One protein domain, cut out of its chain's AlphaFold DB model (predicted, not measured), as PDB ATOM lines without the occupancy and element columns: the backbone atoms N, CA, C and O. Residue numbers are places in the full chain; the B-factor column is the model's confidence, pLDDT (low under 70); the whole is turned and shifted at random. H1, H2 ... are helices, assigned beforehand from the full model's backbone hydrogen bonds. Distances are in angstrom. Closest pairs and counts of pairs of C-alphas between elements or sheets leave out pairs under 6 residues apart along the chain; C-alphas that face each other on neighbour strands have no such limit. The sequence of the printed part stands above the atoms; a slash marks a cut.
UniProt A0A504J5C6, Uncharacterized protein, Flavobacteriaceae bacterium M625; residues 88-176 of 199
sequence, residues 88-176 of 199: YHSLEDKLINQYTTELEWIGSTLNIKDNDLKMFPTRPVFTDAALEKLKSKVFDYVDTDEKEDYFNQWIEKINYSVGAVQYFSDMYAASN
ATOM      1  N   TYR A  88     -11.302  44.055 -17.920       89.56
ATOM      2  CA  TYR A  88     -11.484  42.696 -17.419       89.56
ATOM      3  C   TYR A  88     -10.892  41.657 -18.377       89.56
ATOM      4  O   TYR A  88      -9.995  40.922 -17.969       89.56
ATOM      5  N   HIS A  89     -11.309  41.642 -19.647       88.12
ATOM      6  CA  HIS A  89     -10.820  40.655 -20.621       88.12
ATOM      7  C   HIS A  89      -9.310  40.783 -20.859       88.12
ATOM      8  O   HIS A  89      -8.605  39.782 -20.909       88.12
ATOM      9  N   SER A  90      -8.778  42.010 -20.915       87.38
ATOM     10  CA  SER A  90      -7.331  42.249 -21.052       87.38
ATOM     11  C   SER A  90      -6.517  41.694 -19.876       87.38
ATOM     12  O   SER A  90      -5.405  41.189 -20.060       87.38
ATOM     13  N   LEU A  91      -7.043  41.792 -18.652       85.00
ATOM     14  CA  LEU A  91      -6.413  41.220 -17.460       85.00
ATOM     15  C   LEU A  91      -6.599  39.700 -17.397       85.00
ATOM     16  O   LEU A  91      -5.637  38.991 -17.101       85.00
ATOM     17  N   GLU A  92      -7.789  39.201 -17.729       85.94
ATOM     18  CA  GLU A  92      -8.093  37.771 -17.793       85.94
ATOM     19  C   GLU A  92      -7.164  37.058 -18.785       85.94
ATOM     20  O   GLU A  92      -6.517  36.078 -18.417       85.94
ATOM     21  N   ASP A  93      -6.992  37.593 -19.995       87.81
ATOM     22  CA  ASP A  93      -6.104  37.025 -21.012       87.81
ATOM     23  C   ASP A  93      -4.648  36.941 -20.530       87.81
ATOM     24  O   ASP A  93      -3.962  35.937 -20.749       87.81
ATOM     25  N   LYS A  94      -4.155  37.972 -19.831       88.44
ATOM     26  CA  LYS A  94      -2.800  37.961 -19.252       88.44
ATOM     27  C   LYS A  94      -2.646  36.868 -18.198       88.44
ATOM     28  O   LYS A  94      -1.620  36.192 -18.182       88.44
ATOM     29  N   LEU A  95      -3.654  36.677 -17.352       87.12
ATOM     30  CA  LEU A  95      -3.632  35.664 -16.298       87.12
ATOM     31  C   LEU A  95      -3.789  34.245 -16.853       87.12
ATOM     32  O   LEU A  95      -3.101  33.337 -16.395       87.12
ATOM     33  N   ILE A  96      -4.626  34.045 -17.875       87.31
ATOM     34  CA  ILE A  96      -4.736  32.767 -18.594       87.31
ATOM     35  C   ILE A  96      -3.399  32.418 -19.259       87.31
ATOM     36  O   ILE A  96      -2.948  31.271 -19.180       87.31
ATOM     37  N   ASN A  97      -2.736  33.398 -19.876       89.75
ATOM     38  CA  ASN A  97      -1.411  33.198 -20.458       89.75
ATOM     39  C   ASN A  97      -0.370  32.846 -19.389       89.75
ATOM     40  O   ASN A  97       0.389  31.897 -19.582       89.75
ATOM     41  N   GLN A  98      -0.366  33.544 -18.249       89.81
ATOM     42  CA  GLN A  98       0.516  33.220 -17.126       89.81
ATOM     43  C   GLN A  98       0.276  31.794 -16.615       89.81
ATOM     44  O   GLN A  98       1.224  31.020 -16.507       89.81
ATOM     45  N   TYR A  99      -0.980  31.421 -16.372       90.25
ATOM     46  CA  TYR A  99      -1.369  30.069 -15.974       90.25
ATOM     47  C   TYR A  99      -0.875  29.011 -16.980       90.25
ATOM     48  O   TYR A  99      -0.320  27.984 -16.596       90.25
ATOM     49  N   THR A 100      -1.016  29.283 -18.279       89.44
ATOM     50  CA  THR A 100      -0.540  28.383 -19.340       89.44
ATOM     51  C   THR A 100       0.983  28.252 -19.315       89.44
ATOM     52  O   THR A 100       1.503  27.140 -19.352       89.44
ATOM     53  N   THR A 101       1.706  29.363 -19.160       91.31
ATOM     54  CA  THR A 101       3.171  29.356 -19.013       91.31
ATOM     55  C   THR A 101       3.614  28.587 -17.764       91.31
ATOM     56  O   THR A 101       4.617  27.880 -17.801       91.31
ATOM     57  N   GLU A 102       2.875  28.676 -16.657       91.50
ATOM     58  CA  GLU A 102       3.160  27.920 -15.432       91.50
ATOM     59  C   GLU A 102       2.966  26.410 -15.627       91.50
ATOM     60  O   GLU A 102       3.770  25.626 -15.116       91.50
ATOM     61  N   LEU A 103       1.948  25.996 -16.394       90.94
ATOM     62  CA  LEU A 103       1.748  24.598 -16.789       90.94
ATOM     63  C   LEU A 103       2.851  24.082 -17.717       90.94
ATOM     64  O   LEU A 103       3.348  22.971 -17.533       90.94
ATOM     65  N   GLU A 104       3.239  24.874 -18.714       91.31
ATOM     66  CA  GLU A 104       4.317  24.523 -19.643       91.31
ATOM     67  C   GLU A 104       5.660  24.414 -18.919       91.31
ATOM     68  O   GLU A 104       6.413  23.462 -19.134       91.31
ATOM     69  N   TRP A 105       5.935  25.353 -18.011       94.44
ATOM     70  CA  TRP A 105       7.139  25.348 -17.195       94.44
ATOM     71  C   TRP A 105       7.239  24.066 -16.366       94.44
ATOM     72  O   TRP A 105       8.216  23.333 -16.534       94.44
ATOM     73  N   ILE A 106       6.225  23.735 -15.555       94.50
ATOM     74  CA  ILE A 106       6.283  22.515 -14.735       94.50
ATOM     75  C   ILE A 106       6.306  21.250 -15.596       94.50
ATOM     76  O   ILE A 106       7.007  20.295 -15.270       94.50
ATOM     77  N   GLY A 107       5.610  21.270 -16.737       92.56
ATOM     78  CA  GLY A 107       5.665  20.225 -17.751       92.56
ATOM     79  C   GLY A 107       7.089  19.931 -18.201       92.56
ATOM     80  O   GLY A 107       7.540  18.786 -18.152       92.56
ATOM     81  N   SER A 108       7.817  20.985 -18.573       92.44
ATOM     82  CA  SER A 108       9.214  20.892 -18.999       92.44
ATOM     83  C   SER A 108      10.139  20.439 -17.864       92.44
ATOM     84  O   SER A 108      10.988  19.576 -18.070       92.44
ATOM     85  N   THR A 109       9.945  20.960 -16.650       94.19
ATOM     86  CA  THR A 109      10.806  20.684 -15.495       94.19
ATOM     87  C   THR A 109      10.653  19.251 -14.986       94.19
ATOM     88  O   THR A 109      11.643  18.601 -14.654       94.19
ATOM     89  N   LEU A 110       9.430  18.712 -14.988       93.88
ATOM     90  CA  LEU A 110       9.164  17.329 -14.584       93.88
ATOM     91  C   LEU A 110       9.335  16.315 -15.728       93.88
ATOM     92  O   LEU A 110       9.226  15.112 -15.492       93.88
ATOM     93  N   ASN A 111       9.649  16.773 -16.947       91.75
ATOM     94  CA  ASN A 111       9.703  15.963 -18.170       91.75
ATOM     95  C   ASN A 111       8.374  15.239 -18.475       91.75
ATOM     96  O   ASN A 111       8.359  14.079 -18.902       91.75
ATOM     97  N   ILE A 112       7.249  15.923 -18.255       90.00
ATOM     98  CA  ILE A 112       5.918  15.435 -18.629       90.00
ATOM     99  C   ILE A 112       5.829  15.416 -20.158       90.00
ATOM    100  O   ILE A 112       6.143  16.398 -20.826       90.00
ATOM    101  N   LYS A 113       5.389  14.295 -20.736       85.88
ATOM    102  CA  LYS A 113       5.241  14.169 -22.193       85.88
ATOM    103  C   LYS A 113       4.123  15.087 -22.695       85.88
ATOM    104  O   LYS A 113       3.052  15.121 -22.097       85.88
ATOM    105  N   ASP A 114       4.300  15.706 -23.862       79.50
ATOM    106  CA  ASP A 114       3.306  16.616 -24.466       79.50
ATOM    107  C   ASP A 114       1.887  16.029 -24.552       79.50
ATOM    108  O   ASP A 114       0.895  16.736 -24.379       79.50
ATOM    109  N   ASN A 115       1.762  14.725 -24.817       80.00
ATOM    110  CA  ASN A 115       0.456  14.061 -24.871       80.00
ATOM    111  C   ASN A 115      -0.251  14.010 -23.509       80.00
ATOM    112  O   ASN A 115      -1.479  14.055 -23.472       80.00
ATOM    113  N   ASP A 116       0.505  13.949 -22.413       79.44
ATOM    114  CA  ASP A 116      -0.036  13.974 -21.056       79.44
ATOM    115  C   ASP A 116      -0.337  15.415 -20.619       79.44
ATOM    116  O   ASP A 116      -1.349  15.658 -19.958       79.44
ATOM    117  N   LEU A 117       0.478  16.378 -21.073       77.44
ATOM    118  CA  LEU A 117       0.285  17.811 -20.830       77.44
ATOM    119  C   LEU A 117      -1.025  18.331 -21.440       77.44
ATOM    120  O   LEU A 117      -1.727  19.123 -20.822       77.44
ATOM    121  N   LYS A 118      -1.418  17.826 -22.618       78.50
ATOM    122  CA  LYS A 118      -2.703  18.155 -23.277       78.50
ATOM    123  C   LYS A 118      -3.940  17.793 -22.455       78.50
ATOM    124  O   LYS A 118      -5.039  18.236 -22.774       78.50
ATOM    125  N   MET A 119      -3.787  16.951 -21.437       75.25
ATOM    126  CA  MET A 119      -4.872  16.625 -20.521       75.25
ATOM    127  C   MET A 119      -5.028  17.659 -19.397       75.25
ATOM    128  O   MET A 119      -5.968  17.541 -18.607       75.25
ATOM    129  N   PHE A 120      -4.101  18.611 -19.266       81.12
ATOM    130  CA  PHE A 120      -4.249  19.738 -18.356       81.12
ATOM    131  C   PHE A 120      -5.187  20.780 -18.974       81.12
ATOM    132  O   PHE A 120      -5.179  20.985 -20.189       81.12
ATOM    133  N   PRO A 121      -6.042  21.417 -18.161       80.44
ATOM    134  CA  PRO A 121      -6.969  22.411 -18.670       80.44
ATOM    135  C   PRO A 121      -6.190  23.641 -19.135       80.44
ATOM    136  O   PRO A 121      -5.294  24.097 -18.433       80.44
ATOM    137  N   THR A 122      -6.546  24.179 -20.303       73.44
ATOM    138  CA  THR A 122      -5.931  25.375 -20.915       73.44
ATOM    139  C   THR A 122      -6.441  26.689 -20.329       73.44
ATOM    140  O   THR A 122      -5.949  27.760 -20.667       73.44
ATOM    141  N   ARG A 123      -7.448  26.616 -19.458       77.38
ATOM    142  CA  ARG A 123      -7.930  27.730 -18.646       77.38
ATOM    143  C   ARG A 123      -7.780  27.378 -17.166       77.38
ATOM    144  O   ARG A 123      -7.824  26.188 -16.834       77.38
ATOM    145  N   PRO A 124      -7.648  28.386 -16.290       77.75
ATOM    146  CA  PRO A 124      -7.620  28.186 -14.853       77.75
ATOM    147  C   PRO A 124      -8.815  27.379 -14.354       77.75
ATOM    148  O   PRO A 124      -9.931  27.469 -14.870       77.75
ATOM    149  N   VAL A 125      -8.559  26.577 -13.330       77.25
ATOM    150  CA  VAL A 125      -9.567  25.734 -12.702       77.25
ATOM    151  C   VAL A 125     -10.107  26.439 -11.468       77.25
ATOM    152  O   VAL A 125      -9.436  26.493 -10.449       77.25
ATOM    153  N   PHE A 126     -11.335  26.942 -11.545       70.69
ATOM    154  CA  PHE A 126     -11.921  27.809 -10.511       70.69
ATOM    155  C   PHE A 126     -12.397  27.095  -9.241       70.69
ATOM    156  O   PHE A 126     -12.837  27.738  -8.297       70.69
ATOM    157  N   THR A 127     -12.348  25.763  -9.206       81.56
ATOM    158  CA  THR A 127     -12.814  24.986  -8.051       81.56
ATOM    159  C   THR A 127     -11.654  24.280  -7.371       81.56
ATOM    160  O   THR A 127     -10.908  23.576  -8.059       81.56
ATOM    161  N   ASP A 128     -11.596  24.343  -6.040       82.56
ATOM    162  CA  ASP A 128     -10.590  23.649  -5.225       82.56
ATOM    163  C   ASP A 128     -10.451  22.178  -5.621       82.56
ATOM    164  O   ASP A 128      -9.356  21.707  -5.895       82.56
ATOM    165  N   ALA A 129     -11.566  21.455  -5.764       87.69
ATOM    166  CA  ALA A 129     -11.540  20.031  -6.097       87.69
ATOM    167  C   ALA A 129     -10.818  19.731  -7.421       87.69
ATOM    168  O   ALA A 129     -10.073  18.755  -7.528       87.69
ATOM    169  N   ALA A 130     -11.038  20.550  -8.447       86.88
ATOM    170  CA  ALA A 130     -10.405  20.336  -9.737       86.88
ATOM    171  C   ALA A 130      -8.970  20.902  -9.781       86.88
ATOM    172  O   ALA A 130      -8.134  20.329 -10.481       86.88
ATOM    173  N   LEU A 131      -8.652  21.938  -8.995       90.25
ATOM    174  CA  LEU A 131      -7.277  22.398  -8.789       90.25
ATOM    175  C   LEU A 131      -6.443  21.337  -8.052       90.25
ATOM    176  O   LEU A 131      -5.348  21.002  -8.491       90.25
ATOM    177  N   GLU A 132      -6.983  20.731  -6.995       92.12
ATOM    178  CA  GLU A 132      -6.345  19.615  -6.287       92.12
ATOM    179  C   GLU A 132      -6.177  18.391  -7.191       92.12
ATOM    180  O   GLU A 132      -5.139  17.732  -7.167       92.12
ATOM    181  N   LYS A 133      -7.148  18.115  -8.069       91.50
ATOM    182  CA  LYS A 133      -7.010  17.059  -9.080       91.50
ATOM    183  C   LYS A 133      -5.867  17.340 -10.060       91.50
ATOM    184  O   LYS A 133      -5.144  16.415 -10.424       91.50
ATOM    185  N   LEU A 134      -5.702  18.592 -10.491       91.31
ATOM    186  CA  LEU A 134      -4.581  19.006 -11.335       91.31
ATOM    187  C   LEU A 134      -3.251  18.835 -10.589       91.31
ATOM    188  O   LEU A 134      -2.341  18.207 -11.126       91.31
ATOM    189  N   LYS A 135      -3.160  19.308  -9.340       93.38
ATOM    190  CA  LYS A 135      -1.967  19.150  -8.495       93.38
ATOM    191  C   LYS A 135      -1.591  17.687  -8.302       93.38
ATOM    192  O   LYS A 135      -0.445  17.327  -8.543       93.38
ATOM    193  N   SER A 136      -2.557  16.839  -7.950       92.44
ATOM    194  CA  SER A 136      -2.347  15.395  -7.803       92.44
ATOM    195  C   SER A 136      -1.801  14.773  -9.083       92.44
ATOM    196  O   SER A 136      -0.907  13.943  -9.021       92.44
ATOM    197  N   LYS A 137      -2.310  15.185 -10.245       91.81
ATOM    198  CA  LYS A 137      -1.848  14.645 -11.520       91.81
ATOM    199  C   LYS A 137      -0.428  15.090 -11.874       91.81
ATOM    200  O   LYS A 137       0.316  14.326 -12.473       91.81
ATOM    201  N   VAL A 138      -0.050  16.322 -11.538       92.69
ATOM    202  CA  VAL A 138       1.332  16.795 -11.710       92.69
ATOM    203  C   VAL A 138       2.267  16.070 -10.733       92.69
ATOM    204  O   VAL A 138       3.370  15.689 -11.116       92.69
ATOM    205  N   PHE A 139       1.801  15.808  -9.509       94.81
ATOM    206  CA  PHE A 139       2.548  15.072  -8.489       94.81
ATOM    207  C   PHE A 139       2.918  13.645  -8.918       94.81
ATOM    208  O   PHE A 139       3.983  13.167  -8.549       94.81
ATOM    209  N   ASP A 140       2.119  12.990  -9.769       94.12
ATOM    210  CA  ASP A 140       2.435  11.655 -10.310       94.12
ATOM    211  C   ASP A 140       3.788  11.594 -11.064       94.12
ATOM    212  O   ASP A 140       4.322  10.507 -11.293       94.12
ATOM    213  N   TYR A 141       4.354  12.744 -11.452       93.94
ATOM    214  CA  TYR A 141       5.641  12.861 -12.151       93.94
ATOM    215  C   TYR A 141       6.812  13.254 -11.232       93.94
ATOM    216  O   TYR A 141       7.947  13.404 -11.702       93.94
ATOM    217  N   VAL A 142       6.549  13.422  -9.937       95.19
ATOM    218  CA  VAL A 142       7.526  13.768  -8.904       95.19
ATOM    219  C   VAL A 142       8.114  12.480  -8.324       95.19
ATOM    220  O   VAL A 142       7.505  11.817  -7.492       95.19
ATOM    221  N   ASP A 143       9.304  12.103  -8.792       94.62
ATOM    222  CA  ASP A 143      10.005  10.867  -8.409       94.62
ATOM    223  C   ASP A 143      11.363  11.109  -7.724       94.62
ATOM    224  O   ASP A 143      12.060  10.157  -7.366       94.62
ATOM    225  N   THR A 144      11.740  12.374  -7.526       94.88
ATOM    226  CA  THR A 144      12.968  12.793  -6.841       94.88
ATOM    227  C   THR A 144      12.712  14.015  -5.965       94.88
ATOM    228  O   THR A 144      11.824  14.814  -6.263       94.88
ATOM    229  N   ASP A 145      13.552  14.206  -4.945       95.44
ATOM    230  CA  ASP A 145      13.506  15.381  -4.061       95.44
ATOM    231  C   ASP A 145      13.606  16.699  -4.854       95.44
ATOM    232  O   ASP A 145      12.874  17.651  -4.599       95.44
ATOM    233  N   GLU A 146      14.456  16.746  -5.886       95.81
ATOM    234  CA  GLU A 146      14.588  17.929  -6.748       95.81
ATOM    235  C   GLU A 146      13.274  18.252  -7.484       95.81
ATOM    236  O   GLU A 146      12.871  19.411  -7.592       95.81
ATOM    237  N   LYS A 147      12.568  17.230  -7.978       96.31
ATOM    238  CA  LYS A 147      11.264  17.423  -8.620       96.31
ATOM    239  C   LYS A 147      10.187  17.839  -7.627       96.31
ATOM    240  O   LYS A 147       9.285  18.586  -8.005       96.31
ATOM    241  N   GLU A 148      10.277  17.384  -6.382       96.44
ATOM    242  CA  GLU A 148       9.366  17.796  -5.316       96.44
ATOM    243  C   GLU A 148       9.528  19.290  -5.014       96.44
ATOM    244  O   GLU A 148       8.534  20.013  -4.917       96.44
ATOM    245  N   ASP A 149      10.764  19.793  -4.990       96.81
ATOM    246  CA  ASP A 149      11.043  21.223  -4.831       96.81
ATOM    247  C   ASP A 149      10.437  22.067  -5.965       96.81
ATOM    248  O   ASP A 149       9.838  23.119  -5.712       96.81
ATOM    249  N   TYR A 150      10.548  21.619  -7.221       97.00
ATOM    250  CA  TYR A 150       9.918  22.306  -8.356       97.00
ATOM    251  C   TYR A 150       8.391  22.246  -8.304       97.00
ATOM    252  O   TYR A 150       7.723  23.242  -8.592       97.00
ATOM    253  N   PHE A 151       7.831  21.105  -7.902       96.56
ATOM    254  CA  PHE A 151       6.395  20.947  -7.711       96.56
ATOM    255  C   PHE A 151       5.852  21.903  -6.640       96.56
ATOM    256  O   PHE A 151       4.838  22.561  -6.865       96.56
ATOM    257  N   ASN A 152       6.554  22.058  -5.517       95.88
ATOM    258  CA  ASN A 152       6.167  22.990  -4.458       95.88
ATOM    259  C   ASN A 152       6.189  24.453  -4.936       95.88
ATOM    260  O   ASN A 152       5.237  25.196  -4.699       95.88
ATOM    261  N   GLN A 153       7.217  24.854  -5.690       95.81
ATOM    262  CA  GLN A 153       7.269  26.184  -6.317       95.81
ATOM    263  C   GLN A 153       6.130  26.393  -7.324       95.81
ATOM    264  O   GLN A 153       5.563  27.483  -7.422       95.81
ATOM    265  N   TRP A 154       5.787  25.353  -8.087       95.69
ATOM    266  CA  TRP A 154       4.669  25.393  -9.019       95.69
ATOM    267  C   TRP A 154       3.323  25.541  -8.304       95.69
ATOM    268  O   TRP A 154       2.495  26.329  -8.756       95.69
ATOM    269  N   ILE A 155       3.111  24.856  -7.171       94.56
ATOM    270  CA  ILE A 155       1.889  24.993  -6.363       94.56
ATOM    271  C   ILE A 155       1.653  26.455  -5.970       94.56
ATOM    272  O   ILE A 155       0.528  26.945  -6.076       94.56
ATOM    273  N   GLU A 156       2.687  27.159  -5.512       92.69
ATOM    274  CA  GLU A 156       2.559  28.568  -5.119       92.69
ATOM    275  C   GLU A 156       2.120  29.446  -6.299       92.69
ATOM    276  O   GLU A 156       1.187  30.242  -6.172       92.69
ATOM    277  N   LYS A 157       2.745  29.242  -7.464       91.94
ATOM    278  CA  LYS A 157       2.444  29.962  -8.709       91.94
ATOM    279  C   LYS A 157       1.018  29.692  -9.200       91.94
ATOM    280  O   LYS A 157       0.240  30.627  -9.384       91.94
ATOM    281  N   ILE A 158       0.636  28.418  -9.315       90.44
ATOM    282  CA  ILE A 158      -0.665  28.030  -9.871       90.44
ATOM    283  C   ILE A 158      -1.825  28.461  -8.965       90.44
ATOM    284  O   ILE A 158      -2.867  28.889  -9.461       90.44
ATOM    285  N   ASN A 159      -1.640  28.412  -7.637       89.44
ATOM    286  CA  ASN A 159      -2.627  28.914  -6.678       89.44
ATOM    287  C   ASN A 159      -2.838  30.424  -6.838       89.44
ATOM    288  O   ASN A 159      -3.979  30.884  -6.802       89.44
ATOM    289  N   TYR A 160      -1.755  31.186  -7.026       87.12
ATOM    290  CA  TYR A 160      -1.843  32.621  -7.273       87.12
ATOM    291  C   TYR A 160      -2.615  32.916  -8.564       87.12
ATOM    292  O   TYR A 160      -3.569  33.689  -8.532       87.12
ATOM    293  N   SER A 161      -2.261  32.261  -9.674       87.06
ATOM    294  CA  SER A 161      -2.914  32.471 -10.972       87.06
ATOM    295  C   SER A 161      -4.408  32.141 -10.939       87.06
ATOM    296  O   SER A 161      -5.227  32.934 -11.401       87.06
ATOM    297  N   VAL A 162      -4.788  31.002 -10.348       85.62
ATOM    298  CA  VAL A 162      -6.201  30.613 -10.204       85.62
ATOM    299  C   VAL A 162      -6.962  31.594  -9.311       85.62
ATOM    300  O   VAL A 162      -8.048  32.043  -9.683       85.62
ATOM    301  N   GLY A 163      -6.386  31.961  -8.161       86.69
ATOM    302  CA  GLY A 163      -7.000  32.913  -7.237       86.69
ATOM    303  C   GLY A 163      -7.186  34.297  -7.858       86.69
ATOM    304  O   GLY A 163      -8.233  34.913  -7.675       86.69
ATOM    305  N   ALA A 164      -6.211  34.761  -8.644       87.38
ATOM    306  CA  ALA A 164      -6.282  36.042  -9.334       87.38
ATOM    307  C   ALA A 164      -7.434  36.082 -10.348       87.38
ATOM    308  O   ALA A 164      -8.210  37.033 -10.335       87.38
ATOM    309  N   VAL A 165      -7.602  35.054 -11.190       85.06
ATOM    310  CA  VAL A 165      -8.703  35.059 -12.172       85.06
ATOM    311  C   VAL A 165     -10.066  35.037 -11.488       85.06
ATOM    312  O   VAL A 165     -10.943  35.806 -11.877       85.06
ATOM    313  N   GLN A 166     -10.237  34.230 -10.434       84.88
ATOM    314  CA  GLN A 166     -11.482  34.244  -9.659       84.88
ATOM    315  C   GLN A 166     -11.757  35.632  -9.068       84.88
ATOM    316  O   GLN A 166     -12.867  36.143  -9.189       84.88
ATOM    317  N   TYR A 167     -10.738  36.269  -8.486       87.94
ATOM    318  CA  TYR A 167     -10.853  37.607  -7.910       87.94
ATOM    319  C   TYR A 167     -11.306  38.654  -8.938       87.94
ATOM    320  O   TYR A 167     -12.255  39.396  -8.685       87.94
ATOM    321  N   PHE A 168     -10.688  38.689 -10.124       88.50
ATOM    322  CA  PHE A 168     -11.085  39.624 -11.181       88.50
ATOM    323  C   PHE A 168     -12.476  39.322 -11.749       88.50
ATOM    324  O   PHE A 168     -13.209  40.257 -12.072       88.50
ATOM    325  N   SER A 169     -12.857  38.044 -11.836       88.75
ATOM    326  CA  SER A 169     -14.204  37.634 -12.247       88.75
ATOM    327  C   SER A 169     -15.262  38.142 -11.262       88.75
ATOM    328  O   SER A 169     -16.227  38.794 -11.666       88.75
ATOM    329  N   ASP A 170     -15.030  37.955  -9.959       90.50
ATOM    330  CA  ASP A 170     -15.924  38.441  -8.906       90.50
ATOM    331  C   ASP A 170     -16.010  39.974  -8.895       90.50
ATOM    332  O   ASP A 170     -17.100  40.534  -8.753       90.50
ATOM    333  N   MET A 171     -14.887  40.673  -9.082       91.62
ATOM    334  CA  MET A 171     -14.876  42.134  -9.203       91.62
ATOM    335  C   MET A 171     -15.682  42.623 -10.406       91.62
ATOM    336  O   MET A 171     -16.450  43.577 -10.285       91.62
ATOM    337  N   TYR A 172     -15.522  41.985 -11.565       93.31
ATOM    338  CA  TYR A 172     -16.255  42.359 -12.770       93.31
ATOM    339  C   TYR A 172     -17.760  42.129 -12.593       93.31
ATOM    340  O   TYR A 172     -18.561  43.025 -12.865       93.31
ATOM    341  N   ALA A 173     -18.160  40.984 -12.039       93.44
ATOM    342  CA  ALA A 173     -19.551  40.703 -11.692       93.44
ATOM    343  C   ALA A 173     -20.123  41.748 -10.710       93.44
ATOM    344  O   ALA A 173     -21.207  42.300 -10.925       93.44
ATOM    345  N   ALA A 174     -19.366  42.097  -9.666       93.25
ATOM    346  CA  ALA A 174     -19.752  43.087  -8.661       93.25
ATOM    347  C   ALA A 174     -19.924  44.500  -9.235       93.25
ATOM    348  O   ALA A 174     -20.891  45.201  -8.901       93.25
ATOM    349  N   SER A 175     -19.007  44.900 -10.123       93.12
ATOM    350  CA  SER A 175     -19.069  46.146 -10.890       93.12
ATOM    351  C   SER A 175     -20.343  46.230 -11.735       93.12
ATOM    352  O   SER A 175     -20.945  47.298 -11.847       93.12
ATOM    353  N   ASN A 176     -20.808  45.092 -12.259       92.31
ATOM    354  CA  ASN A 176     -22.031  44.975 -13.058       92.31
ATOM    355  C   ASN A 176     -23.308  44.719 -12.237       92.31
ATOM    356  O   ASN A 176     -24.375  44.484 -12.802       92.31
TER     357      ASN A 176
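This is residues 88 to 176 of the 199 residues of an uncharacterized protein of Flavobacteriaceae bacterium M625 (UniProt A0A504J5C6). Two long helices, H1 and H4, lie side by side and run opposite ways along a rod, and the shorter helix H3 folds back beside the first part of H4 as the other arm of a helical hairpin. The pairing of H1 with H4 is close along much of H1, while H3 meets H4 only with its last residues, and the small helix H2 sits near the far end of H1, where the chain turns back toward H3. The printed part has 89 residues with four named helices, in the order H1, H2, H3, H4, and no named strand; its class is all helix. It is compact, with a radius of gyration of the C-alphas of 13.8 A, and the C-alphas span 47 by 20 by 18 A.

Find C-alpha 88 at (-11.484, 42.696, -17.419), where H1, residues 88 to 110, begins; it is 32.8 A from first to last C-alpha and ends with C-alpha 110 at (9.164, 17.329, -14.584). After a tight link of 3 residues comes H2, residues 114 to 117. Ten residues further on, look for H3, residues 128 to 139, which is 16.0 A long. After 5 more residues, C-alpha 145 at (13.506, 15.381, -4.061) begins H4, residues 145 to 175, the longest helix, 45.3 A from first to last C-alpha.

Start with H1 and H4: they touch, with 24 pairs of C-alphas within 8 A, and the closest are those of Tyr 99 and Ser 161, 5.8 A apart. They run opposite ways at a shallow tilt of 12 degrees. H1 and H2 only just touch, with 3 pairs of C-alphas within 8 A; the closest are those of Gly 107 and Leu 117, 6.7 A apart, and H1 does so with residues 104 to 107 alone. H2 is apart from both H3 and H4. H3 and H4 form a helical hairpin and run opposite ways at a shallow tilt of 24 degrees. They touch with residues 135 to 139 of H3 and 148 to 155 of H4 alone; their closest C-alphas, of Phe 139 and Phe 151, are 7.1 A apart. H1 and H3 are near each other. In H1, H3 and H4 every O i to N i+4 pair is within hydrogen-bond range; H2 is too short for such a pair.

Measure the length between the C-alphas of Thr 144 and Asn 176, the two farthest apart, at 48.0 A. The first and last printed C-alphas, of Tyr 88 and Asn 176, are 11.6 A apart. The printed part has no cut. The links H1 to H2 and H3 to H4 are tight, the link H2 to H3 is short, and no link is long. The mean pLDDT of the printed part is 89.1, and no printed residue is under 70; H2 has a mean of 79.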